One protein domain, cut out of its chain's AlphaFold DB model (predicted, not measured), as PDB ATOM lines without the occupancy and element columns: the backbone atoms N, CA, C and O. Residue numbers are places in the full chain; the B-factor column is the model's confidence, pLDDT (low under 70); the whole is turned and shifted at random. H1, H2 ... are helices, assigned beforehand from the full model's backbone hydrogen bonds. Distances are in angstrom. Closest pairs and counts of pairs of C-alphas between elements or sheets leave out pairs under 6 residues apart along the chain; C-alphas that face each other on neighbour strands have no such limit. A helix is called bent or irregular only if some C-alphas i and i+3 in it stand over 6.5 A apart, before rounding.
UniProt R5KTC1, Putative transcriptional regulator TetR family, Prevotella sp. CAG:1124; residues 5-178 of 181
ATOM      1  N   ASP A   5     347.332 243.254 299.948       68.81
ATOM      2  CA  ASP A   5     347.911 242.089 300.623       68.81
ATOM      3  C   ASP A   5     348.899 242.459 301.752       68.81
ATOM      4  O   ASP A   5     348.945 241.827 302.804       68.81
ATOM      5  N   THR A   6     349.660 243.548 301.592       76.00
ATOM      6  CA  THR A   6     350.641 243.991 302.601       76.00
ATOM      7  C   THR A   6     349.961 244.572 303.840       76.00
ATOM      8  O   THR A   6     350.382 244.283 304.962       76.00
ATOM      9  N   ARG A   7     348.874 245.333 303.653       81.31
ATOM     10  CA  ARG A   7     348.090 245.891 304.765       81.31
ATOM     11  C   ARG A   7     347.347 244.798 305.529       81.31
ATOM     12  O   ARG A   7     347.356 244.804 306.756       81.31
ATOM     13  N   GLU A   8     346.716 243.865 304.822       83.75
ATOM     14  CA  GLU A   8     345.993 242.754 305.452       83.75
ATOM     15  C   GLU A   8     346.937 241.852 306.253       83.75
ATOM     16  O   GLU A   8     346.629 241.497 307.391       83.75
ATOM     17  N   LYS A   9     348.135 241.571 305.723       84.31
ATOM     18  CA  LYS A   9     349.172 240.843 306.459       84.31
ATOM     19  C   LYS A   9     349.607 241.579 307.729       84.31
ATOM     20  O   LYS A   9     349.723 240.958 308.780       84.31
ATOM     21  N   LEU A  10     349.795 242.898 307.658       84.38
ATOM     22  CA  LEU A  10     350.132 243.732 308.817       84.38
ATOM     23  C   LEU A  10     349.046 243.662 309.906       84.38
ATOM     24  O   LEU A  10     349.369 243.482 311.082       84.38
ATOM     25  N   LEU A  11     347.768 243.733 309.526       89.19
ATOM     26  CA  LEU A  11     346.654 243.573 310.466       89.19
ATOM     27  C   LEU A  11     346.628 242.169 311.088       89.19
ATOM     28  O   LEU A  11     346.463 242.049 312.300       89.19
ATOM     29  N   ALA A  12     346.835 241.116 310.293       88.75
ATOM     30  CA  ALA A  12     346.818 239.733 310.769       88.75
ATOM     31  C   ALA A  12     347.953 239.420 311.756       88.75
ATOM     32  O   ALA A  12     347.716 238.818 312.801       88.75
ATOM     33  N   GLU A  13     349.179 239.846 311.461       86.44
ATOM     34  CA  GLU A  13     350.317 239.664 312.368       86.44
ATOM     35  C   GLU A  13     350.154 240.475 313.658       86.44
ATOM     36  O   GLU A  13     350.384 239.957 314.751       86.44
ATOM     37  N   THR A  14     349.671 241.717 313.550       88.25
ATOM     38  CA  THR A  14     349.380 242.536 314.733       88.25
ATOM     39  C   THR A  14     348.287 241.892 315.582       88.25
ATOM     40  O   THR A  14     348.405 241.859 316.801       88.25
ATOM     41  N   TYR A  15     347.249 241.329 314.960       91.25
ATOM     42  CA  TYR A  15     346.186 240.636 315.683       91.25
ATOM     43  C   TYR A  15     346.717 239.448 316.493       91.25
ATOM     44  O   TYR A  15     346.402 239.331 317.675       91.25
ATOM     45  N   LYS A  16     347.593 238.623 315.903       89.00
ATOM     46  CA  LYS A  16     348.257 237.525 316.626       89.00
ATOM     47  C   LYS A  16     349.061 238.025 317.822       89.00
ATOM     48  O   LYS A  16     348.975 237.441 318.895       89.00
ATOM     49  N   LEU A  17     349.794 239.126 317.659       88.06
ATOM     50  CA  LEU A  17     350.567 239.716 318.749       88.06
ATOM     51  C   LEU A  17     349.664 240.166 319.910       88.06
ATOM     52  O   LEU A  17     349.989 239.912 321.068       88.06
ATOM     53  N   LEU A  18     348.516 240.782 319.604       89.38
ATOM     54  CA  LEU A  18     347.537 241.226 320.607       89.38
ATOM     55  C   LEU A  18     346.872 240.069 321.360       89.38
ATOM     56  O   LEU A  18     346.468 240.258 322.502       89.38
ATOM     57  N   LEU A  19     346.769 238.886 320.748       87.75
ATOM     58  CA  LEU A  19     346.254 237.692 321.429       87.75
ATOM     59  C   LEU A  19     347.214 237.222 322.528       87.75
ATOM     60  O   LEU A  19     346.774 236.713 323.546       87.75
ATOM     61  N   THR A  20     348.518 237.442 322.362       83.00
ATOM     62  CA  THR A  20     349.554 236.950 323.289       83.00
ATOM     63  C   THR A  20     350.150 238.007 324.207       83.00
ATOM     64  O   THR A  20     351.065 237.723 324.979       83.00
ATOM     65  N   SER A  21     349.762 239.270 324.056       82.12
ATOM     66  CA  SER A  21     350.453 240.378 324.711       82.12
ATOM     67  C   SER A  21     349.522 241.542 324.989       82.12
ATOM     68  O   SER A  21     348.600 241.837 324.232       82.12
ATOM     69  N   ASN A  22     349.812 242.256 326.073       81.75
ATOM     70  CA  ASN A  22     349.089 243.468 326.413       81.75
ATOM     71  C   ASN A  22     349.500 244.611 325.487       81.75
ATOM     72  O   ASN A  22     350.672 244.841 325.212       81.75
ATOM     73  N   TRP A  23     348.531 245.397 325.049       79.50
ATOM     74  CA  TRP A  23     348.720 246.528 324.154       79.50
ATOM     75  C   TRP A  23     349.747 247.533 324.673       79.50
ATOM     76  O   TRP A  23     350.506 248.124 323.900       79.50
ATOM     77  N   GLU A  24     349.764 247.708 325.990       73.50
ATOM     78  CA  GLU A  24     350.686 248.568 326.724       73.50
ATOM     79  C   GLU A  24     352.138 248.062 326.625       73.50
ATOM     80  O   GLU A  24     353.055 248.877 326.552       73.50
ATOM     81  N   THR A  25     352.354 246.743 326.539       77.00
ATOM     82  CA  THR A  25     353.687 246.127 326.410       77.00
ATOM     83  C   THR A  25     354.117 245.923 324.960       77.00
ATOM     84  O   THR A  25     355.313 245.862 324.676       77.00
ATOM     85  N   VAL A  26     353.169 245.880 324.020       77.00
ATOM     86  CA  VAL A  26     353.470 245.880 322.586       77.00
ATOM     87  C   VAL A  26     354.177 247.192 322.235       77.00
ATOM     88  O   VAL A  26     353.606 248.271 322.320       77.00
ATOM     89  N   THR A  27     355.429 247.147 321.809       77.19
ATOM     90  CA  THR A  27     356.146 248.295 321.245       77.19
ATOM     91  C   THR A  27     356.057 248.289 319.720       77.19
ATOM     92  O   THR A  27     355.748 247.273 319.092       77.19
ATOM     93  N   ILE A  28     356.358 249.429 319.092       72.06
ATOM     94  CA  ILE A  28     356.512 249.493 317.629       72.06
ATOM     95  C   ILE A  28     357.591 248.502 317.168       72.06
ATOM     96  O   ILE A  28     357.410 247.844 316.156       72.06
ATOM     97  N   GLU A  29     358.655 248.329 317.951       71.44
ATOM     98  CA  GLU A  29     359.734 247.387 317.651       71.44
ATOM     99  C   GLU A  29     359.267 245.921 317.699       71.44
ATOM    100  O   GLU A  29     359.650 245.119 316.852       71.44
ATOM    101  N   SER A  30     358.394 245.544 318.642       69.88
ATOM    102  CA  SER A  30     357.797 244.197 318.640       69.88
ATOM    103  C   SER A  30     356.855 243.974 317.453       69.88
ATOM    104  O   SER A  30     356.842 242.880 316.891       69.88
ATOM    105  N   ILE A  31     356.136 245.013 317.010       74.75
ATOM    106  CA  ILE A  31     355.328 244.966 315.782       74.75
ATOM    107  C   ILE A  31     356.270 244.759 314.578       74.75
ATOM    108  O   ILE A  31     356.106 243.801 313.828       74.75
ATOM    109  N   GLU A  32     357.333 245.553 314.451       74.81
ATOM    110  CA  GLU A  32     358.360 245.403 313.404       74.81
ATOM    111  C   GLU A  32     358.961 243.994 313.354       74.81
ATOM    112  O   GLU A  32     359.003 243.385 312.284       74.81
ATOM    113  N   LYS A  33     359.377 243.459 314.512       72.06
ATOM    114  CA  LYS A  33     359.955 242.113 314.647       72.06
ATOM    115  C   LYS A  33     358.963 241.013 314.276       72.06
ATOM    116  O   LYS A  33     359.352 240.076 313.589       72.06
ATOM    117  N   SER A  34     357.697 241.141 314.679       67.12
ATOM    118  CA  SER A  34     356.655 240.158 314.341       67.12
ATOM    119  C   SER A  34     356.321 240.131 312.845       67.12
ATOM    120  O   SER A  34     356.018 239.079 312.294       67.12
ATOM    121  N   ILE A  35     356.427 241.278 312.167       69.25
ATOM    122  CA  ILE A  35     355.986 241.445 310.774       69.25
ATOM    123  C   ILE A  35     357.160 241.379 309.778       69.25
ATOM    124  O   ILE A  35     356.949 241.207 308.575       69.25
ATOM    125  N   GLY A  36     358.404 241.506 310.254       60.19
ATOM    126  CA  GLY A  36     359.605 241.567 309.414       60.19
ATOM    127  C   GLY A  36     359.668 242.838 308.559       60.19
ATOM    128  O   GLY A  36     360.152 242.812 307.427       60.19
ATOM    129  N   ARG A  37     359.116 243.949 309.061       63.47
ATOM    130  CA  ARG A  37     358.983 245.226 308.336       63.47
ATOM    131  C   ARG A  37     359.636 246.365 309.106       63.47
ATOM    132  O   ARG A  37     359.683 246.350 310.328       63.47
ATOM    133  N   THR A  38     360.125 247.369 308.378       63.19
ATOM    134  CA  THR A  38     360.773 248.543 308.974       63.19
ATOM    135  C   THR A  38     359.743 249.572 309.433       63.19
ATOM    136  O   THR A  38     358.687 249.727 308.808       63.19
ATOM    137  N   ARG A  39     360.096 250.346 310.466       59.81
ATOM    138  CA  ARG A  39     359.302 251.448 311.033       59.81
ATOM    139  C   ARG A  39     358.594 252.306 309.992       59.81
ATOM    140  O   ARG A  39     357.398 252.562 310.098       59.81
ATOM    141  N   GLY A  40     359.332 252.714 308.959       59.44
ATOM    142  CA  GLY A  40     358.828 253.588 307.899       59.44
ATOM    143  C   GLY A  40     357.651 253.000 307.119       59.44
ATOM    144  O   GLY A  40     356.747 253.741 306.753       59.44
ATOM    145  N   SER A  41     357.612 251.680 306.920       62.22
ATOM    146  CA  SER A  41     356.512 251.020 306.201       62.22
ATOM    147  C   SER A  41     355.228 250.918 307.030       62.22
ATOM    148  O   SER A  41     354.147 251.127 306.498       62.22
ATOM    149  N   ILE A  42     355.328 250.716 308.347       66.06
ATOM    150  CA  ILE A  42     354.157 250.671 309.240       66.06
ATOM    151  C   ILE A  42     353.532 252.067 309.384       66.06
ATOM    152  O   ILE A  42     352.313 252.212 309.305       66.06
ATOM    153  N   PHE A  43     354.360 253.105 309.553       66.50
ATOM    154  CA  PHE A  43     353.889 254.492 309.665       66.50
ATOM    155  C   PHE A  43     353.399 255.092 308.343       66.50
ATOM    156  O   PHE A  43     352.658 256.074 308.354       66.50
ATOM    157  N   TYR A  44     353.779 254.503 307.208       65.50
ATOM    158  CA  TYR A  44     353.197 254.841 305.913       65.50
ATOM    159  C   TYR A  44     351.731 254.386 305.824       65.50
ATOM    160  O   TYR A  44     350.881 255.138 305.352       65.50
ATOM    161  N   SER A  45     351.415 253.188 306.332       65.75
ATOM    162  CA  SER A  45     350.061 252.620 306.277       65.75
ATOM    163  C   SER A  45     349.162 253.055 307.447       65.75
ATOM    164  O   SER A  45     347.934 253.016 307.313       65.75
ATOM    165  N   PHE A  46     349.736 253.464 308.586       74.00
ATOM    166  CA  PHE A  46     349.001 253.854 309.796       74.00
ATOM    167  C   PHE A  46     349.587 255.104 310.456       74.00
ATOM    168  O   PHE A  46     350.768 255.165 310.781       74.00
ATOM    169  N   LYS A  47     348.719 256.082 310.754       75.62
ATOM    170  CA  LYS A  47     349.107 257.376 311.346       75.62
ATOM    171  C   LYS A  47     349.858 257.230 312.672       75.62
ATOM    172  O   LYS A  47     350.751 258.017 312.972       75.62
ATOM    173  N   ASN A  48     349.459 256.267 313.498       80.94
ATOM    174  CA  ASN A  48     350.123 255.946 314.753       80.94
ATOM    175  C   ASN A  48     349.786 254.515 315.191       80.94
ATOM    176  O   ASN A  48     348.903 253.861 314.633       80.94
ATOM    177  N   LYS A  49     350.491 254.053 316.227       82.12
ATOM    178  CA  LYS A  49     350.299 252.735 316.833       82.12
ATOM    179  C   LYS A  49     348.830 252.511 317.258       82.12
ATOM    180  O   LYS A  49     348.275 251.463 316.961       82.12
ATOM    181  N   LEU A  50     348.167 253.503 317.861       85.00
ATOM    182  CA  LEU A  50     346.753 253.397 318.256       85.00
ATOM    183  C   LEU A  50     345.819 253.167 317.058       85.00
ATOM    184  O   LEU A  50     344.944 252.317 317.137       85.00
ATOM    185  N   ALA A  51     346.027 253.857 315.936       86.81
ATOM    186  CA  ALA A  51     345.221 253.676 314.731       86.81
ATOM    187  C   ALA A  51     345.322 252.245 314.178       86.81
ATOM    188  O   ALA A  51     344.314 251.682 313.762       86.81
ATOM    189  N   LEU A  52     346.515 251.642 314.227       87.19
ATOM    190  CA  LEU A  52     346.707 250.236 313.865       87.19
ATOM    191  C   LEU A  52     345.918 249.304 314.794       87.19
ATOM    192  O   LEU A  52     345.232 248.410 314.309       87.19
ATOM    193  N   PHE A  53     345.962 249.529 316.110       88.50
ATOM    194  CA  PHE A  53     345.173 248.740 317.061       88.50
ATOM    195  C   PHE A  53     343.679 248.835 316.798       88.50
ATOM    196  O   PHE A  53     343.025 247.807 316.672       88.50
ATOM    197  N   LEU A  54     343.149 250.053 316.668       89.25
ATOM    198  CA  LEU A  54     341.723 250.265 316.423       89.25
ATOM    199  C   LEU A  54     341.263 249.540 315.158       89.25
ATOM    200  O   LEU A  54     340.240 248.865 315.180       89.25
ATOM    201  N   GLU A  55     342.057 249.601 314.089       91.44
ATOM    202  CA  GLU A  55     341.719 248.917 312.847       91.44
ATOM    203  C   GLU A  55     341.820 247.392 312.952       91.44
ATOM    204  O   GLU A  55     341.011 246.691 312.348       91.44
ATOM    205  N   VAL A  56     342.763 246.855 313.734       92.44
ATOM    206  CA  VAL A  56     342.810 245.415 314.033       92.44
ATOM    207  C   VAL A  56     341.560 244.984 314.796       92.44
ATOM    208  O   VAL A  56     340.940 243.984 314.433       92.44
ATOM    209  N   ILE A  57     341.156 245.742 315.817       92.50
ATOM    210  CA  ILE A  57     339.947 245.435 316.583       92.50
ATOM    211  C   ILE A  57     338.712 245.475 315.678       92.50
ATOM    212  O   ILE A  57     337.920 244.537 315.673       92.50
ATOM    213  N   GLU A  58     338.570 246.529 314.879       91.50
ATOM    214  CA  GLU A  58     337.402 246.740 314.027       91.50
ATOM    215  C   GLU A  58     337.310 245.733 312.872       91.50
ATOM    216  O   GLU A  58     336.221 245.253 312.564       91.50
ATOM    217  N   LYS A  59     338.433 245.400 312.224       92.12
ATOM    218  CA  LYS A  59     338.431 244.572 311.004       92.12
ATOM    219  C   LYS A  59     338.699 243.095 311.232       92.12
ATOM    220  O   LYS A  59     338.392 242.304 310.345       92.12
ATOM    221  N   MET A  60     339.296 242.731 312.363       92.31
ATOM    222  CA  MET A  60     339.667 241.347 312.654       92.31
ATOM    223  C   MET A  60     338.877 240.834 313.856       92.31
ATOM    224  O   MET A  60     338.101 239.899 313.714       92.31
ATOM    225  N   PHE A  61     339.000 241.495 315.008       92.25
ATOM    226  CA  PHE A  61     338.476 240.965 316.267       92.25
ATOM    227  C   PHE A  61     336.946 241.004 316.377       92.25
ATOM    228  O   PHE A  61     336.322 239.992 316.676       92.25
ATOM    229  N   VAL A  62     336.324 242.164 316.139       90.88
ATOM    230  CA  VAL A  62     334.863 242.325 316.241       90.88
ATOM    231  C   VAL A  62     334.117 241.391 315.273       90.88
ATOM    232  O   VAL A  62     333.161 240.745 315.711       90.88
ATOM    233  N   PRO A  63     334.531 241.249 313.996       93.19
ATOM    234  CA  PRO A  63     333.907 240.303 313.075       93.19
ATOM    235  C   PRO A  63     333.932 238.845 313.540       93.19
ATOM    236  O   PRO A  63     332.988 238.122 313.230       93.19
ATOM    237  N   ASP A  64     334.937 238.415 314.310       92.62
ATOM    238  CA  ASP A  64     335.020 237.025 314.780       92.62
ATOM    239  C   ASP A  64     333.918 236.674 315.812       92.62
ATOM    240  O   ASP A  64     333.613 235.499 316.022       92.62
ATOM    241  N   PHE A  65     333.239 237.671 316.402       90.62
ATOM    242  CA  PHE A  65     332.045 237.445 317.235       90.62
ATOM    243  C   PHE A  65     330.786 237.157 316.414       90.62
ATOM    244  O   PHE A  65     329.822 236.598 316.941       90.62
ATOM    245  N   VAL A  66     330.763 237.523 315.131       92.38
ATOM    246  CA  VAL A  66     329.578 237.369 314.290       92.38
ATOM    247  C   VAL A  66     329.447 235.918 313.838       92.38
ATOM    248  O   VAL A  66     330.305 235.369 313.149       92.38
ATOM    249  N   MET A  67     328.327 235.285 314.185       90.12
ATOM    250  CA  MET A  67     328.022 233.935 313.721       90.12
ATOM    251  C   MET A  67     327.901 233.882 312.189       90.12
ATOM    252  O   MET A  67     327.070 234.575 311.593       90.12
ATOM    253  N   THR A  68     328.683 233.007 311.553       94.38
ATOM    254  CA  THR A  68     328.677 232.845 310.093       94.38
ATOM    255  C   THR A  68     327.359 232.256 309.584       94.38
ATOM    256  O   THR A  68     326.692 231.471 310.261       94.38
ATOM    257  N   ASN A  69     326.991 232.587 308.343       94.94
ATOM    258  CA  ASN A  69     325.777 232.055 307.710       94.94
ATOM    259  C   ASN A  69     325.809 230.530 307.549       94.94
ATOM    260  O   ASN A  69     324.775 229.877 307.659       94.94
ATOM    261  N   GLU A  70     326.989 229.956 307.311       94.50
ATOM    262  CA  GLU A  70     327.169 228.506 307.240       94.50
ATOM    263  C   GLU A  70     326.850 227.844 308.584       94.50
ATOM    264  O   GLU A  70     326.095 226.872 308.641       94.50
ATOM    265  N   TYR A  71     327.352 228.420 309.677       94.00
ATOM    266  CA  TYR A  71     327.088 227.924 311.018       94.00
ATOM    267  C   TYR A  71     325.608 228.088 311.402       94.00
ATOM    268  O   TYR A  71     325.006 227.135 311.897       94.00
ATOM    269  N   LYS A  72     324.981 229.231 311.072       94.25
ATOM    270  CA  LYS A  72     323.523 229.432 311.209       94.25
ATOM    271  C   LYS A  72     322.740 228.355 310.462       94.25
ATOM    272  O   LYS A  72     321.865 227.717 311.035       94.25
ATOM    273  N   LYS A  73     323.081 228.102 309.193       95.19
ATOM    274  CA  LYS A  73     322.432 227.070 308.371       95.19
ATOM    275  C   LYS A  73     322.574 225.681 308.990       95.19
ATOM    276  O   LYS A  73     321.606 224.929 308.993       95.19
ATOM    277  N   ARG A  74     323.753 225.344 309.521       94.50
ATOM    278  CA  ARG A  74     323.982 224.071 310.213       94.50
ATOM    279  C   ARG A  74     323.070 223.928 311.430       94.50
ATOM    280  O   ARG A  74     322.422 222.899 311.557       94.50
ATOM    281  N   LEU A  75     322.991 224.953 312.280       91.12
ATOM    282  CA  LEU A  75     322.134 224.933 313.470       91.12
ATOM    283  C   LEU A  75     320.642 224.847 313.127       91.12
ATOM    284  O   LEU A  75     319.906 224.134 313.796       91.12
ATOM    285  N   SER A  76     320.202 225.505 312.053       92.38
ATOM    286  CA  SER A  76     318.813 225.426 311.581       92.38
ATOM    287  C   SER A  76     318.398 224.043 311.067       92.38
ATOM    288  O   SER A  76     317.207 223.806 310.887       92.38
ATOM    289  N   ASN A  77     319.358 223.153 310.796       92.62
ATOM    290  CA  ASN A  77     319.124 221.836 310.198       92.62
ATOM    291  C   ASN A  77     319.298 220.672 311.186       92.62
ATOM    292  O   ASN A  77     319.216 219.518 310.769       92.62
ATOM    293  N   ILE A  78     319.567 220.953 312.461       88.06
ATOM    294  CA  ILE A  78     319.737 219.942 313.512       88.06
ATOM    295  C   ILE A  78     318.624 220.067 314.558       88.06
ATOM    296  O   ILE A  78     317.938 221.084 314.649       88.06
ATOM    297  N   THR A  79     318.426 219.017 315.349       85.44
ATOM    298  CA  THR A  79     317.427 218.984 316.423       85.44
ATOM    299  C   THR A  79     317.819 219.880 317.597       85.44
ATOM    300  O   THR A  79     318.993 220.161 317.825       85.44
ATOM    301  N   SER A  80     316.851 220.275 318.428       80.19
ATOM    302  CA  SER A  80     317.119 221.080 319.630       80.19
ATOM    303  C   SER A  80     318.098 220.415 320.608       80.19
ATOM    304  O   SER A  80     318.904 221.105 321.226       80.19
ATOM    305  N   LEU A  81     318.081 219.080 320.720       80.19
ATOM    306  CA  LEU A  81     319.060 218.343 321.528       80.19
ATOM    307  C   LEU A  81     320.467 218.421 320.923       80.19
ATOM    308  O   LEU A  81     321.446 218.609 321.638       80.19
ATOM    309  N   GLU A  82     320.581 218.314 319.603       84.69
ATOM    310  CA  GLU A  82     321.861 218.481 318.916       84.69
ATOM    311  C   GLU A  82     322.383 219.918 319.030       84.69
ATOM    312  O   GLU A  82     323.588 220.109 319.173       84.69
ATOM    313  N   ILE A  83     321.508 220.931 319.044       84.44
ATOM    314  CA  ILE A  83     321.910 222.320 319.319       84.44
ATOM    315  C   ILE A  83     322.560 222.414 320.706       84.44
ATOM    316  O   ILE A  83     323.640 222.988 320.817       84.44
ATOM    317  N   LEU A  84     321.968 221.806 321.740       79.81
ATOM    318  CA  LEU A  84     322.537 221.789 323.098       79.81
ATOM    319  C   LEU A  84     323.944 221.174 323.151       79.81
ATOM    320  O   LEU A  84     324.786 221.620 323.928       79.81
ATOM    321  N   LEU A  85     324.201 220.154 322.330       82.06
ATOM    322  CA  LEU A  85     325.475 219.435 322.311       82.06
ATOM    323  C   LEU A  85     326.543 220.137 321.465       82.06
ATOM    324  O   LEU A  85     327.710 220.194 321.858       82.06
ATOM    325  N   TYR A  86     326.158 220.663 320.301       87.19
ATOM    326  CA  TYR A  86     327.101 221.112 319.273       87.19
ATOM    327  C   TYR A  86     327.218 222.626 319.137       87.19
ATOM    328  O   TYR A  86     328.093 223.103 318.404       87.19
ATOM    329  N   TYR A  87     326.362 223.393 319.811       86.81
ATOM    330  CA  TYR A  87     326.530 224.833 319.864       86.81
ATOM    331  C   TYR A  87     327.840 225.193 320.581       86.81
ATOM    332  O   TYR A  87     328.083 224.825 321.729       86.81
ATOM    333  N   LYS A  88     328.674 225.944 319.869       89.31
ATOM    334  CA  LYS A  88     329.828 226.684 320.359       89.31
ATOM    335  C   LYS A  88     329.472 228.157 320.515       89.31
ATOM    336  O   LYS A  88     328.958 228.768 319.572       89.31
ATOM    337  N   THR A  89     329.802 228.713 321.671       86.88
ATOM    338  CA  THR A  89     329.748 230.145 321.984       86.88
ATOM    339  C   THR A  89     330.644 230.958 321.040       86.88
ATOM    340  O   THR A  89     331.552 230.394 320.418       86.88
ATOM    341  N   PRO A  90     330.456 232.290 320.939       88.56
ATOM    342  CA  PRO A  90     331.365 233.151 320.181       88.56
ATOM    343  C   PRO A  90     332.839 232.940 320.546       88.56
ATOM    344  O   PRO A  90     333.670 232.805 319.657       88.56
ATOM    345  N   PHE A  91     333.156 232.805 321.837       88.38
ATOM    346  CA  PHE A  91     334.523 232.597 322.327       88.38
ATOM    347  C   PHE A  91     335.151 231.298 321.815       88.38
ATOM    348  O   PHE A  91     336.253 231.315 321.274       88.38
ATOM    349  N   GLU A  92     334.433 230.179 321.921       90.06
ATOM    350  CA  GLU A  92     334.906 228.883 321.418       90.06
ATOM    351  C   GLU A  92     335.118 228.922 319.898       90.06
ATOM    352  O   GLU A  92     336.109 228.395 319.392       90.06
ATOM    353  N   ARG A  93     334.224 229.595 319.159       92.69
ATOM    354  CA  ARG A  93     334.369 229.761 317.705       92.69
ATOM    355  C   ARG A  93     335.548 230.654 317.327       92.69
ATOM    356  O   ARG A  93     336.198 230.371 316.323       92.69
ATOM    357  N   ILE A  94     335.835 231.703 318.100       92.81
ATOM    358  CA  ILE A  94     337.026 232.544 317.906       92.81
ATOM    359  C   ILE A  94     338.279 231.679 318.058       92.81
ATOM    360  O   ILE A  94     339.107 231.651 317.151       92.81
ATOM    361  N   ILE A  95     338.386 230.907 319.145       92.75
ATOM    362  CA  ILE A  95     339.525 230.008 319.393       92.75
ATOM    363  C   ILE A  95     339.715 229.026 318.227       92.75
ATOM    364  O   ILE A  95     340.815 228.928 317.675       92.75
ATOM    365  N   ASP A  96     338.639 228.363 317.788       93.62
ATOM    366  CA  ASP A  96     338.679 227.462 316.631       93.62
ATOM    367  C   ASP A  96     339.154 228.179 315.357       93.62
ATOM    368  O   ASP A  96     339.958 227.639 314.594       93.62
ATOM    369  N   THR A  97     338.655 229.394 315.114       92.81
ATOM    370  CA  THR A  97     338.951 230.185 313.912       92.81
ATOM    371  C   THR A  97     340.416 230.607 313.883       92.81
ATOM    372  O   THR A  97     341.081 230.455 312.854       92.81
ATOM    373  N   ILE A  98     340.948 231.076 315.014       92.81
ATOM    374  CA  ILE A  98     342.358 231.445 315.156       92.81
ATOM    375  C   ILE A  98     343.255 230.235 314.913       92.81
ATOM    376  O   ILE A  98     344.196 230.318 314.117       92.81
ATOM    377  N   TYR A  99     342.928 229.089 315.511       93.62
ATOM    378  CA  TYR A  99     343.693 227.870 315.287       93.62
ATOM    379  C   TYR A  99     343.618 227.407 313.828       93.62
ATOM    380  O   TYR A  99     344.641 227.098 313.213       93.62
ATOM    381  N   ALA A 100     342.427 227.400 313.226       93.12
ATOM    382  CA  ALA A 100     342.238 226.974 311.845       93.12
ATOM    383  C   ALA A 100     343.039 227.840 310.863       93.12
ATOM    384  O   ALA A 100     343.738 227.284 310.006       93.12
ATOM    385  N   LYS A 101     342.967 229.169 311.028       91.12
ATOM    386  CA  LYS A 101     343.548 230.169 310.125       91.12
ATOM    387  C   LYS A 101     345.051 230.352 310.313       91.12
ATOM    388  O   LYS A 101     345.772 230.458 309.325       91.12
ATOM    389  N   TYR A 102     345.524 230.391 311.556       88.50
ATOM    390  CA  TYR A 102     346.904 230.770 311.869       88.50
ATOM    391  C   TYR A 102     347.752 229.627 312.431       88.50
ATOM    392  O   TYR A 102     348.947 229.824 312.630       88.50
ATOM    393  N   LYS A 103     347.160 228.449 312.694       90.12
ATOM    394  CA  LYS A 103     347.813 227.335 313.415       90.12
ATOM    395  C   LYS A 103     348.384 227.785 314.759       90.12
ATOM    396  O   LYS A 103     349.433 227.325 315.195       90.12
ATOM    397  N   PHE A 104     347.665 228.707 315.393       85.75
ATOM    398  CA  PHE A 104     348.057 229.378 316.617       85.75
ATOM    399  C   PHE A 104     347.072 229.013 317.729       85.75
ATOM    400  O   PHE A 104     345.863 229.120 317.530       85.75
ATOM    401  N   GLN A 105     347.575 228.522 318.863       90.00
ATOM    402  CA  GLN A 105     346.736 228.155 320.002       90.00
ATOM    403  C   GLN A 105     346.548 229.364 320.910       90.00
ATOM    404  O   GLN A 105     347.521 230.008 321.291       90.00
ATOM    405  N   ILE A 106     345.292 229.643 321.242       90.62
ATOM    406  CA  ILE A 106     344.897 230.672 322.198       90.62
ATOM    407  C   ILE A 106     343.914 230.087 323.192       90.62
ATOM    408  O   ILE A 106     343.266 229.070 322.929       90.62
ATOM    409  N   THR A 107     343.790 230.759 324.321       89.06
ATOM    410  CA  THR A 107     342.851 230.412 325.376       89.06
ATOM    411  C   THR A 107     341.720 231.433 325.416       89.06
ATOM    412  O   THR A 107     341.749 232.478 324.760       89.06
ATOM    413  N   ILE A 108     340.694 231.150 326.212       84.31
ATOM    414  CA  ILE A 108     339.627 232.123 326.435       84.31
ATOM    415  C   ILE A 108     340.122 233.386 327.149       84.31
ATOM    416  O   ILE A 108     339.628 234.479 326.871       84.31
ATOM    417  N   HIS A 109     341.141 233.256 328.006       84.00
ATOM    418  CA  HIS A 109     341.783 234.386 328.671       84.00
ATOM    419  C   HIS A 109     342.369 235.368 327.647       84.00
ATOM    420  O   HIS A 109     342.182 236.573 327.787       84.00
ATOM    421  N   ASP A 110     342.995 234.872 326.581       89.44
ATOM    422  CA  ASP A 110     343.575 235.709 325.523       89.44
ATOM    423  C   ASP A 110     342.504 236.537 324.798       89.44
ATOM    424  O   ASP A 110     342.673 237.736 324.557       89.44
ATOM    425  N   VAL A 111     341.351 235.920 324.514       90.06
ATOM    426  CA  VAL A 111     340.195 236.605 323.916       90.06
ATOM    427  C   VAL A 111     339.659 237.686 324.860       90.06
ATOM    428  O   VAL A 111     339.453 238.828 324.439       90.06
ATOM    429  N   LEU A 112     339.474 237.359 326.144       85.94
ATOM    430  CA  LEU A 112     339.013 238.309 327.163       85.94
ATOM    431  C   LEU A 112     340.001 239.462 327.357       85.94
ATOM    432  O   LEU A 112     339.590 240.613 327.500       85.94
ATOM    433  N   ASN A 113     341.299 239.181 327.304       86.25
ATOM    434  CA  ASN A 113     342.339 240.188 327.423       86.25
ATOM    435  C   ASN A 113     342.241 241.226 326.293       86.25
ATOM    436  O   ASN A 113     342.241 242.431 326.562       86.25
ATOM    437  N   ILE A 114     342.048 240.790 325.040       89.06
ATOM    438  CA  ILE A 114     341.789 241.723 323.933       89.06
ATOM    439  C   ILE A 114     340.510 242.521 324.177       89.06
ATOM    440  O   ILE A 114     340.531 243.734 323.963       89.06
ATOM    441  N   MET A 115     339.420 241.902 324.647       86.62
ATOM    442  CA  MET A 115     338.176 242.628 324.962       86.62
ATOM    443  C   MET A 115     338.406 243.738 325.994       86.62
ATOM    444  O   MET A 115     337.957 244.867 325.801       86.62
ATOM    445  N   LEU A 116     339.136 243.445 327.072       83.81
ATOM    446  CA  LEU A 116     339.418 244.410 328.137       83.81
ATOM    447  C   LEU A 116     340.266 245.579 327.635       83.81
ATOM    448  O   LEU A 116     339.996 246.738 327.950       83.81
ATOM    449  N   GLN A 117     341.284 245.295 326.826       86.56
ATOM    450  CA  GLN A 117     342.129 246.333 326.248       86.56
ATOM    451  C   GLN A 117     341.370 247.166 325.213       86.56
ATOM    452  O   GLN A 117     341.478 248.390 325.201       86.56
ATOM    453  N   SER A 118     340.568 246.528 324.364       86.25
ATOM    454  CA  SER A 118     339.777 247.227 323.350       86.25
ATOM    455  C   SER A 118     338.694 248.102 323.974       86.25
ATOM    456  O   SER A 118     338.503 249.219 323.504       86.25
ATOM    457  N   ALA A 119     338.094 247.704 325.098       81.56
ATOM    458  CA  ALA A 119     337.173 248.555 325.853       81.56
ATOM    459  C   ALA A 119     337.815 249.869 326.347       81.56
ATOM    460  O   ALA A 119     337.138 250.895 326.391       81.56
ATOM    461  N   LYS A 120     339.121 249.875 326.668       79.69
ATOM    462  CA  LYS A 120     339.843 251.093 327.088       79.69
ATOM    463  C   LYS A 120     339.998 252.114 325.956       79.69
ATOM    464  O   LYS A 120     339.981 253.314 326.208       79.69
ATOM    465  N   PHE A 121     340.200 251.646 324.724       75.75
ATOM    466  CA  PHE A 121     340.636 252.493 323.605       75.75
ATOM    467  C   PHE A 121     339.597 252.648 322.492       75.75
ATOM    468  O   PHE A 121     339.691 253.586 321.703       75.75
ATOM    469  N   PHE A 122     338.609 251.755 322.423       76.56
ATOM    470  CA  PHE A 122     337.581 251.721 321.389       76.56
ATOM    471  C   PHE A 122     336.185 251.607 322.024       76.56
ATOM    472  O   PHE A 122     335.637 250.509 322.138       76.56
ATOM    473  N   PRO A 123     335.573 252.737 322.432       69.56
ATOM    474  CA  PRO A 123     334.309 252.741 323.176       69.56
ATOM    475  C   PRO A 123     333.151 252.048 322.442       69.56
ATOM    476  O   PRO A 123     332.261 251.473 323.064       69.56
ATOM    477  N   THR A 124     333.169 252.065 321.107       78.50
ATOM    478  CA  THR A 124     332.161 251.414 320.260       78.50
ATOM    479  C   THR A 124     332.356 249.903 320.132       78.50
ATOM    480  O   THR A 124     331.419 249.217 319.732       78.50
ATOM    481  N   CYS A 125     333.521 249.356 320.511       77.44
ATOM    482  CA  CYS A 125     333.800 247.915 320.469       77.44
ATOM    483  C   CYS A 125     332.765 247.122 321.267       77.44
ATOM    484  O   CYS A 125     332.159 246.183 320.756       77.44
ATOM    485  N   GLY A 126     332.506 247.558 322.504       75.50
ATOM    486  CA  GLY A 126     331.535 246.909 323.382       75.50
ATOM    487  C   GLY A 126     330.125 246.916 322.793       75.50
ATOM    488  O   GLY A 126     329.423 245.914 322.880       75.50
ATOM    489  N   GLN A 127     329.727 248.004 322.124       80.19
ATOM    490  CA  GLN A 127     328.426 248.092 321.452       80.19
ATOM    491  C   GLN A 127     328.334 247.136 320.257       80.19
ATOM    492  O   GLN A 127     327.313 246.477 320.079       80.19
ATOM    493  N   GLN A 128     329.397 247.029 319.456       84.44
ATOM    494  CA  GLN A 128     329.437 246.134 318.299       84.44
ATOM    495  C   GLN A 128     329.414 244.659 318.714       84.44
ATOM    496  O   GLN A 128     328.625 243.889 318.170       84.44
ATOM    497  N   ILE A 129     330.218 244.277 319.712       83.88
ATOM    498  CA  ILE A 129     330.221 242.916 320.263       83.88
ATOM    499  C   ILE A 129     328.857 242.601 320.887       83.88
ATOM    500  O   ILE A 129     328.272 241.566 320.582       83.88
ATOM    501  N   SER A 130     328.309 243.511 321.701       78.69
ATOM    502  CA  SER A 130     326.987 243.344 322.319       78.69
ATOM    503  C   SER A 130     325.889 243.140 321.278       78.69
ATOM    504  O   SER A 130     325.055 242.246 321.419       78.69
ATOM    505  N   ARG A 131     325.925 243.905 320.182       83.75
ATOM    506  CA  ARG A 131     325.000 243.728 319.063       83.75
ATOM    507  C   ARG A 131     325.157 242.356 318.407       83.75
ATOM    508  O   ARG A 131     324.152 241.678 318.222       83.75
ATOM    509  N   ALA A 132     326.383 241.942 318.084       86.12
ATOM    510  CA  ALA A 132     326.641 240.648 317.449       86.12
ATOM    511  C   ALA A 132     326.139 239.481 318.315       86.12
ATOM    512  O   ALA A 132     325.459 238.586 317.817       86.12
ATOM    513  N   VAL A 133     326.413 239.537 319.622       83.44
ATOM    514  CA  VAL A 133     325.922 238.553 320.589       83.44
ATOM    515  C   VAL A 133     324.397 238.603 320.680       83.44
ATOM    516  O   VAL A 133     323.766 237.561 320.590       83.44
ATOM    517  N   SER A 134     323.781 239.783 320.775       79.25
ATOM    518  CA  SER A 134     322.315 239.915 320.856       79.25
ATOM    519  C   SER A 134     321.600 239.346 319.626       79.25
ATOM    520  O   SER A 134     320.590 238.660 319.759       79.25
ATOM    521  N   GLU A 135     322.126 239.586 318.423       86.81
ATOM    522  CA  GLU A 135     321.583 239.008 317.184       86.81
ATOM    523  C   GLU A 135     321.686 237.473 317.174       86.81
ATOM    524  O   GLU A 135     320.806 236.782 316.659       86.81
ATOM    525  N   GLU A 136     322.751 236.927 317.758       87.38
ATOM    526  CA  GLU A 136     322.926 235.489 317.937       87.38
ATOM    527  C   GLU A 136     321.977 234.896 318.983       87.38
ATOM    528  O   GLU A 136     321.418 233.830 318.726       87.38
ATOM    529  N   ILE A 137     321.742 235.590 320.101       79.12
ATOM    530  CA  ILE A 137     320.751 235.203 321.117       79.12
ATOM    531  C   ILE A 137     319.391 235.003 320.462       79.12
ATOM    532  O   ILE A 137     318.848 233.902 320.496       79.12
ATOM    533  N   VAL A 138     318.903 236.043 319.778       84.38
ATOM    534  CA  VAL A 138     317.598 236.029 319.104       84.38
ATOM    535  C   VAL A 138     317.515 234.892 318.085       84.38
ATOM    536  O   VAL A 138     316.496 234.211 317.981       84.38
ATOM    537  N   PHE A 139     318.593 234.657 317.331       89.12
ATOM    538  CA  PHE A 139     318.639 233.557 316.371       89.12
ATOM    539  C   PHE A 139     318.517 232.190 317.054       89.12
ATOM    540  O   PHE A 139     317.709 231.371 316.619       89.12
ATOM    541  N   VAL A 140     319.306 231.938 318.102       84.19
ATOM    542  CA  VAL A 140     319.338 230.649 318.805       84.19
ATOM    543  C   VAL A 140     318.031 230.395 319.559       84.19
ATOM    544  O   VAL A 140     317.501 229.289 319.472       84.19
ATOM    545  N   GLU A 141     317.462 231.401 320.228       80.12
ATOM    546  CA  GLU A 141     316.143 231.303 320.877       80.12
ATOM    547  C   GLU A 141     315.055 230.916 319.866       80.12
ATOM    548  O   GLU A 141     314.301 229.967 320.093       80.12
ATOM    549  N   GLY A 142     315.053 231.543 318.684       84.00
ATOM    550  CA  GLY A 142     314.120 231.215 317.603       84.00
ATOM    551  C   GLY A 142     314.272 229.798 317.025       84.00
ATOM    552  O   GLY A 142     313.372 229.319 316.326       84.00
ATOM    553  N   LEU A 143     315.384 229.097 317.290       84.81
ATOM    554  CA  LEU A 143     315.524 227.670 316.966       84.81
ATOM    555  C   LEU A 143     314.814 226.782 317.996       84.81
ATOM    556  O   LEU A 143     314.249 225.754 317.623       84.81
ATOM    557  N   PHE A 144     314.816 227.173 319.272       76.44
ATOM    558  CA  PHE A 144     314.173 226.415 320.347       76.44
ATOM    559  C   PHE A 144     312.651 226.582 320.365       76.44
ATOM    560  O   PHE A 144     311.949 225.607 320.629       76.44
ATOM    561  N   GLU A 145     312.125 227.753 319.989       71.56
ATOM    562  CA  GLU A 145     310.674 227.992 319.865       71.56
ATOM    563  C   GLU A 145     309.985 227.060 318.855       71.56
ATOM    564  O   GLU A 145     308.789 226.794 318.949       71.56
ATOM    565  N   LYS A 146     310.744 226.525 317.893       68.00
ATOM    566  CA  LYS A 146     310.246 225.573 316.897       68.00
ATOM    567  C   LYS A 146     310.199 224.131 317.409       68.00
ATOM    568  O   LYS A 146     309.722 223.272 316.667       68.00
ATOM    569  N   CYS A 147     310.678 223.830 318.627       61.75
ATOM    570  CA  CYS A 147     310.602 222.462 319.136       61.75
ATOM    571  C   CYS A 147     309.189 222.124 319.638       61.75
ATOM    572  O   CYS A 147     308.713 222.754 320.579       61.75
ATOM    573  N   PRO A 148     308.555 221.047 319.140       54.62
ATOM    574  CA  PRO A 148     307.304 220.521 319.697       54.62
ATOM    575  C   PRO A 148     307.485 219.784 321.045       54.62
ATOM    576  O   PRO A 148     306.560 219.136 321.528       54.62
ATOM    577  N   CYS A 149     308.679 219.838 321.643       52.72
ATOM    578  CA  CYS A 149     309.072 219.141 322.863       52.72
ATOM    579  C   CYS A 149     308.123 219.445 324.055       52.72
ATOM    580  O   CYS A 149     308.063 220.573 324.533       52.72
ATOM    581  N   CYS A 150     307.460 218.424 324.619       39.12
ATOM    582  CA  CYS A 150     306.564 218.532 325.789       39.12
ATOM    583  C   CYS A 150     307.270 218.921 327.104       39.12
ATOM    584  O   CYS A 150     306.613 219.233 328.099       39.12
ATOM    585  N   VAL A 151     308.604 218.873 327.130       44.94
ATOM    586  CA  VAL A 151     309.409 219.311 328.268       44.94
ATOM    587  C   VAL A 151     309.759 220.775 328.035       44.94
ATOM    588  O   VAL A 151     310.649 221.083 327.245       44.94
ATOM    589  N   LYS A 152     309.073 221.674 328.747       45.00
ATOM    590  CA  LYS A 152     309.524 223.055 328.961       45.00
ATOM    591  C   LYS A 152     310.784 223.026 329.833       45.00
ATOM    592  O   LYS A 152     310.760 223.453 330.982       45.00
ATOM    593  N   ILE A 153     311.876 222.455 329.330       49.59
ATOM    594  CA  ILE A 153     313.184 222.869 329.824       49.59
ATOM    595  C   ILE A 153     313.229 224.345 329.445       49.59
ATOM    596  O   ILE A 153     312.957 224.675 328.291       49.59
ATOM    597  N   ASP A 154     313.460 225.222 330.416       51.31
ATOM    598  CA  ASP A 154     313.673 226.646 330.171       51.31
ATOM    599  C   ASP A 154     314.979 226.778 329.368       51.31
ATOM    600  O   ASP A 154     316.050 227.038 329.894       51.31
ATOM    601  N   LEU A 155     314.940 226.429 328.083       52.28
ATOM    602  CA  LEU A 155     316.067 226.411 327.153       52.28
ATOM    603  C   LEU A 155     316.246 227.805 326.575       52.28
ATOM    604  O   LEU A 155     316.442 227.977 325.374       52.28
ATOM    605  N   ASN A 156     316.143 228.819 327.429       54.97
ATOM    606  CA  ASN A 156     316.559 230.142 327.039       54.97
ATOM    607  C   ASN A 156     318.070 230.091 326.735       54.97
ATOM    608  O   ASN A 156     318.826 229.371 327.400       54.97
ATOM    609  N   PHE A 157     318.515 230.860 325.738       50.78
ATOM    610  CA  PHE A 157     319.926 231.141 325.500       50.78
ATOM    611  C   PHE A 157     320.686 231.413 326.798       50.78
ATOM    612  O   PHE A 157     321.805 230.941 326.934       50.78
ATOM    613  N   TYR A 158     320.085 232.101 327.773       52.75
ATOM    614  CA  TYR A 158     320.701 232.317 329.078       52.75
ATOM    615  C   TYR A 158     321.122 231.017 329.758       52.75
ATOM    616  O   TYR A 158     322.218 230.985 330.288       52.75
ATOM    617  N   ASN A 159     320.349 229.932 329.695       56.62
ATOM    618  CA  ASN A 159     320.734 228.655 330.300       56.62
ATOM    619  C   ASN A 159     321.788 227.907 329.471       56.62
ATOM    620  O   ASN A 159     322.716 227.341 330.043       56.62
ATOM    621  N   LEU A 160     321.722 227.963 328.137       56.44
ATOM    622  CA  LEU A 160     322.758 227.414 327.246       56.44
ATOM    623  C   LEU A 160     324.099 228.149 327.423       56.44
ATOM    624  O   LEU A 160     325.157 227.535 327.565       56.44
ATOM    625  N   PHE A 161     324.035 229.477 327.453       56.09
ATOM    626  CA  PHE A 161     325.157 230.356 327.701       56.09
ATOM    627  C   PHE A 161     325.665 230.161 329.118       56.09
ATOM    628  O   PHE A 161     326.859 229.965 329.237       56.09
ATOM    629  N   PHE A 162     324.820 230.117 330.156       53.34
ATOM    630  CA  PHE A 162     325.187 229.902 331.569       53.34
ATOM    631  C   PHE A 162     325.864 228.547 331.809       53.34
ATOM    632  O   PHE A 162     326.926 228.494 332.431       53.34
ATOM    633  N   LEU A 163     325.331 227.462 331.227       54.81
ATOM    634  CA  LEU A 163     325.957 226.132 331.247       54.81
ATOM    635  C   LEU A 163     327.368 226.148 330.642       54.81
ATOM    636  O   LEU A 163     328.240 225.403 331.088       54.81
ATOM    637  N   ARG A 164     327.616 227.019 329.655       60.66
ATOM    638  CA  ARG A 164     328.936 227.206 329.037       60.66
ATOM    639  C   ARG A 164     329.755 228.334 329.677       60.66
ATOM    640  O   ARG A 164     330.974 228.241 329.674       60.66
ATOM    641  N   THR A 165     329.153 229.345 330.310       53.31
ATOM    642  CA  THR A 165     329.873 230.440 330.992       53.31
ATOM    643  C   THR A 165     330.495 229.943 332.279       53.31
ATOM    644  O   THR A 165     331.586 230.386 332.614       53.31
ATOM    645  N   GLY A 166     329.868 228.974 332.957       49.25
ATOM    646  CA  GLY A 166     330.519 228.238 334.038       49.25
ATOM    647  C   GLY A 166     331.859 227.647 333.588       49.25
ATOM    648  O   GLY A 166     332.852 227.803 334.289       49.25
ATOM    649  N   MET A 167     331.924 227.079 332.376       47.53
ATOM    650  CA  MET A 167     333.179 226.604 331.779       47.53
ATOM    651  C   MET A 167     334.127 227.752 331.421       47.53
ATOM    652  O   MET A 167     335.297 227.666 331.767       47.53
ATOM    653  N   VAL A 168     333.637 228.853 330.833       52.16
ATOM    654  CA  VAL A 168     334.455 230.051 330.544       52.16
ATOM    655  C   VAL A 168     335.149 230.582 331.802       52.16
ATOM    656  O   VAL A 168     336.359 230.801 331.797       52.16
ATOM    657  N   PHE A 169     334.408 230.766 332.897       47.50
ATOM    658  CA  PHE A 169     334.969 231.229 334.165       47.50
ATOM    659  C   PHE A 169     335.919 230.186 334.772       47.50
ATOM    660  O   PHE A 169     337.038 230.539 335.133       47.50
ATOM    661  N   ILE A 170     335.536 228.904 334.829       50.50
ATOM    662  CA  ILE A 170     336.392 227.830 335.364       50.50
ATOM    663  C   ILE A 170     337.698 227.700 334.570       50.50
ATOM    664  O   ILE A 170     338.753 227.544 335.173       50.50
ATOM    665  N   GLU A 171     337.667 227.767 333.241       53.53
ATOM    666  CA  GLU A 171     338.864 227.693 332.392       53.53
ATOM    667  C   GLU A 171     339.760 228.922 332.552       53.53
ATOM    668  O   GLU A 171     340.981 228.781 332.598       53.53
ATOM    669  N   THR A 172     339.159 230.106 332.708       49.09
ATOM    670  CA  THR A 172     339.900 231.346 332.981       49.09
ATOM    671  C   THR A 172     340.630 231.264 334.328       49.09
ATOM    672  O   THR A 172     341.780 231.680 334.418       49.09
ATOM    673  N   PHE A 173     340.011 230.675 335.360       44.38
ATOM    674  CA  PHE A 173     340.629 230.526 336.684       44.38
ATOM    675  C   PHE A 173     341.570 229.317 336.807       44.38
ATOM    676  O   PHE A 173     342.587 229.421 337.485       44.38
ATOM    677  N   LYS A 174     341.326 228.206 336.099       49.25
ATOM    678  CA  LYS A 174     342.231 227.036 336.085       49.25
ATOM    679  C   LYS A 174     343.638 227.368 335.583       49.25
ATOM    680  O   LYS A 174     344.587 226.683 335.945       49.25
ATOM    681  N   GLN A 175     343.782 228.390 334.741       48.09
ATOM    682  CA  GLN A 175     345.091 228.836 334.256       48.09
ATOM    683  C   GLN A 175     345.821 229.759 335.240       48.09
ATOM    684  O   GLN A 175     347.043 229.852 335.165       48.09
ATOM    685  N   CYS A 176     345.117 230.383 336.193       39.41
ATOM    686  CA  CYS A 176     345.759 231.094 337.301       39.41
ATOM    687  C   CYS A 176     346.445 230.127 338.279       39.41
ATOM    688  O   CYS A 176     347.490 230.473 338.823       39.41
ATOM    689  N   ASP A 177     345.911 228.914 338.442       39.78
ATOM    690  CA  ASP A 177     346.445 227.913 339.377       39.78
ATOM    691  C   ASP A 177     347.652 227.127 338.825       39.78
ATOM    692  O   ASP A 177     348.379 226.504 339.590       39.78
ATOM    693  N   MET A 178     347.918 227.164 337.510       44.00
ATOM    694  CA  MET A 178     349.085 226.487 336.908       44.00
ATOM    695  C   MET A 178     350.354 227.361 336.848       44.00
ATOM    696  O   MET A 178     351.342 226.967 336.233       44.00
TER     697      MET A 178
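This is residues 5 to 178 of the 181 residues of the protein "Putative transcriptional regulator TetR family" of Prevotella sp. CAG:1124 (UniProt R5KTC1). The domain is an elongated body of mostly crossed helices, in which H4 and the longest helix, H9, partly overlap and run nearly parallel along the length. H1 crosses H4 at one end, with H2 and H3 beyond it; H7 and H8 lie in the middle, H5 and H6 lie near the last part of H9, and H10 folds back from there to H8. The printed part has 174 residues with ten named helices, H1 to H10 in chain order, and no named strand; its class is all helix. It is only just compact, close to loose, with a radius of gyration of the C-alphas of 18.6 A and spans of 65 by 38 by 30 A.

H9, residues 123 to 144, touches H4, residues 49 to 64, with its residues 125 to 129 alone, the same way at a shallow tilt of 3 degrees; their closest C-alphas, Val 62 and Ile 129, are 6.2 A apart. H8, residues 108 to 121, is the hub, touching five helices; it and H9 only just touch, only at the corner, with 3 pairs of C-alphas within 8 A, the closest those of Ala 119 and Gly 126 at 6.4 A. H7, residues 90 to 102, touches H8 about perpendicular at 80 degrees, the closest C-alphas being Phe 91 and Ile 108, 6.6 A. H1, residues 5 to 20, touches H4 about perpendicular at 85 degrees, closest at C-alphas Leu 11 and Val 56, 5.6 A. H2, residues 28 to 35, touches H1, closest at C-alphas Glu 13 and Ile 35, 6.2 A. H3, residues 39 to 45, touches H2, closest at C-alphas Glu 32 and Arg 39, 6.6 A. H10, residues 157 to 174, touches H8 with residues 168 to 172 alone, closest at C-alphas His 109 and Thr 172, 5.6 A. H5, residues 69 to 76, and H6, residues 80 to 86, are each close to H9 but not clearly touching, with closest C-alphas Ser 76 and Leu 143, 6.7 A, and Ser 80 and Phe 144, 6.1 A. Every O i to N i+4 pair is within hydrogen-bond range in H1, H2, H3, H5, H6 and H7; the count is 9 of 12 in H4, 9 of 10 in H8, 17 of 18 in H9 and 13 of 14 in H10.

From first to last C-alpha H9 measures 33.3 A, H10 25.0 A, H1 23.3 A, H4 22.0 A, H8 20.6 A and H7 17.8 A. H1 begins at C-alpha 5 (347.911, 242.089, 300.623), H9 begins at C-alpha 123 (334.309, 252.741, 323.176), and H10 ends at C-alpha 174 (342.231, 227.036, 336.085). H4 has a kink of 29 degrees near residue 58 and is only just irregular, C-alphas 59 and 62 being 6.7 A apart.

The two C-alphas farthest apart are those of Gly 40 and Cys 150, 65.4 A. The printed part has no cut; the link from H9 to H10, residues 145 to 156, is long. Mean pLDDT of the printed part is 77.4, and 48 residues are under 70, among them residues 34 to 45 and 146 to 178.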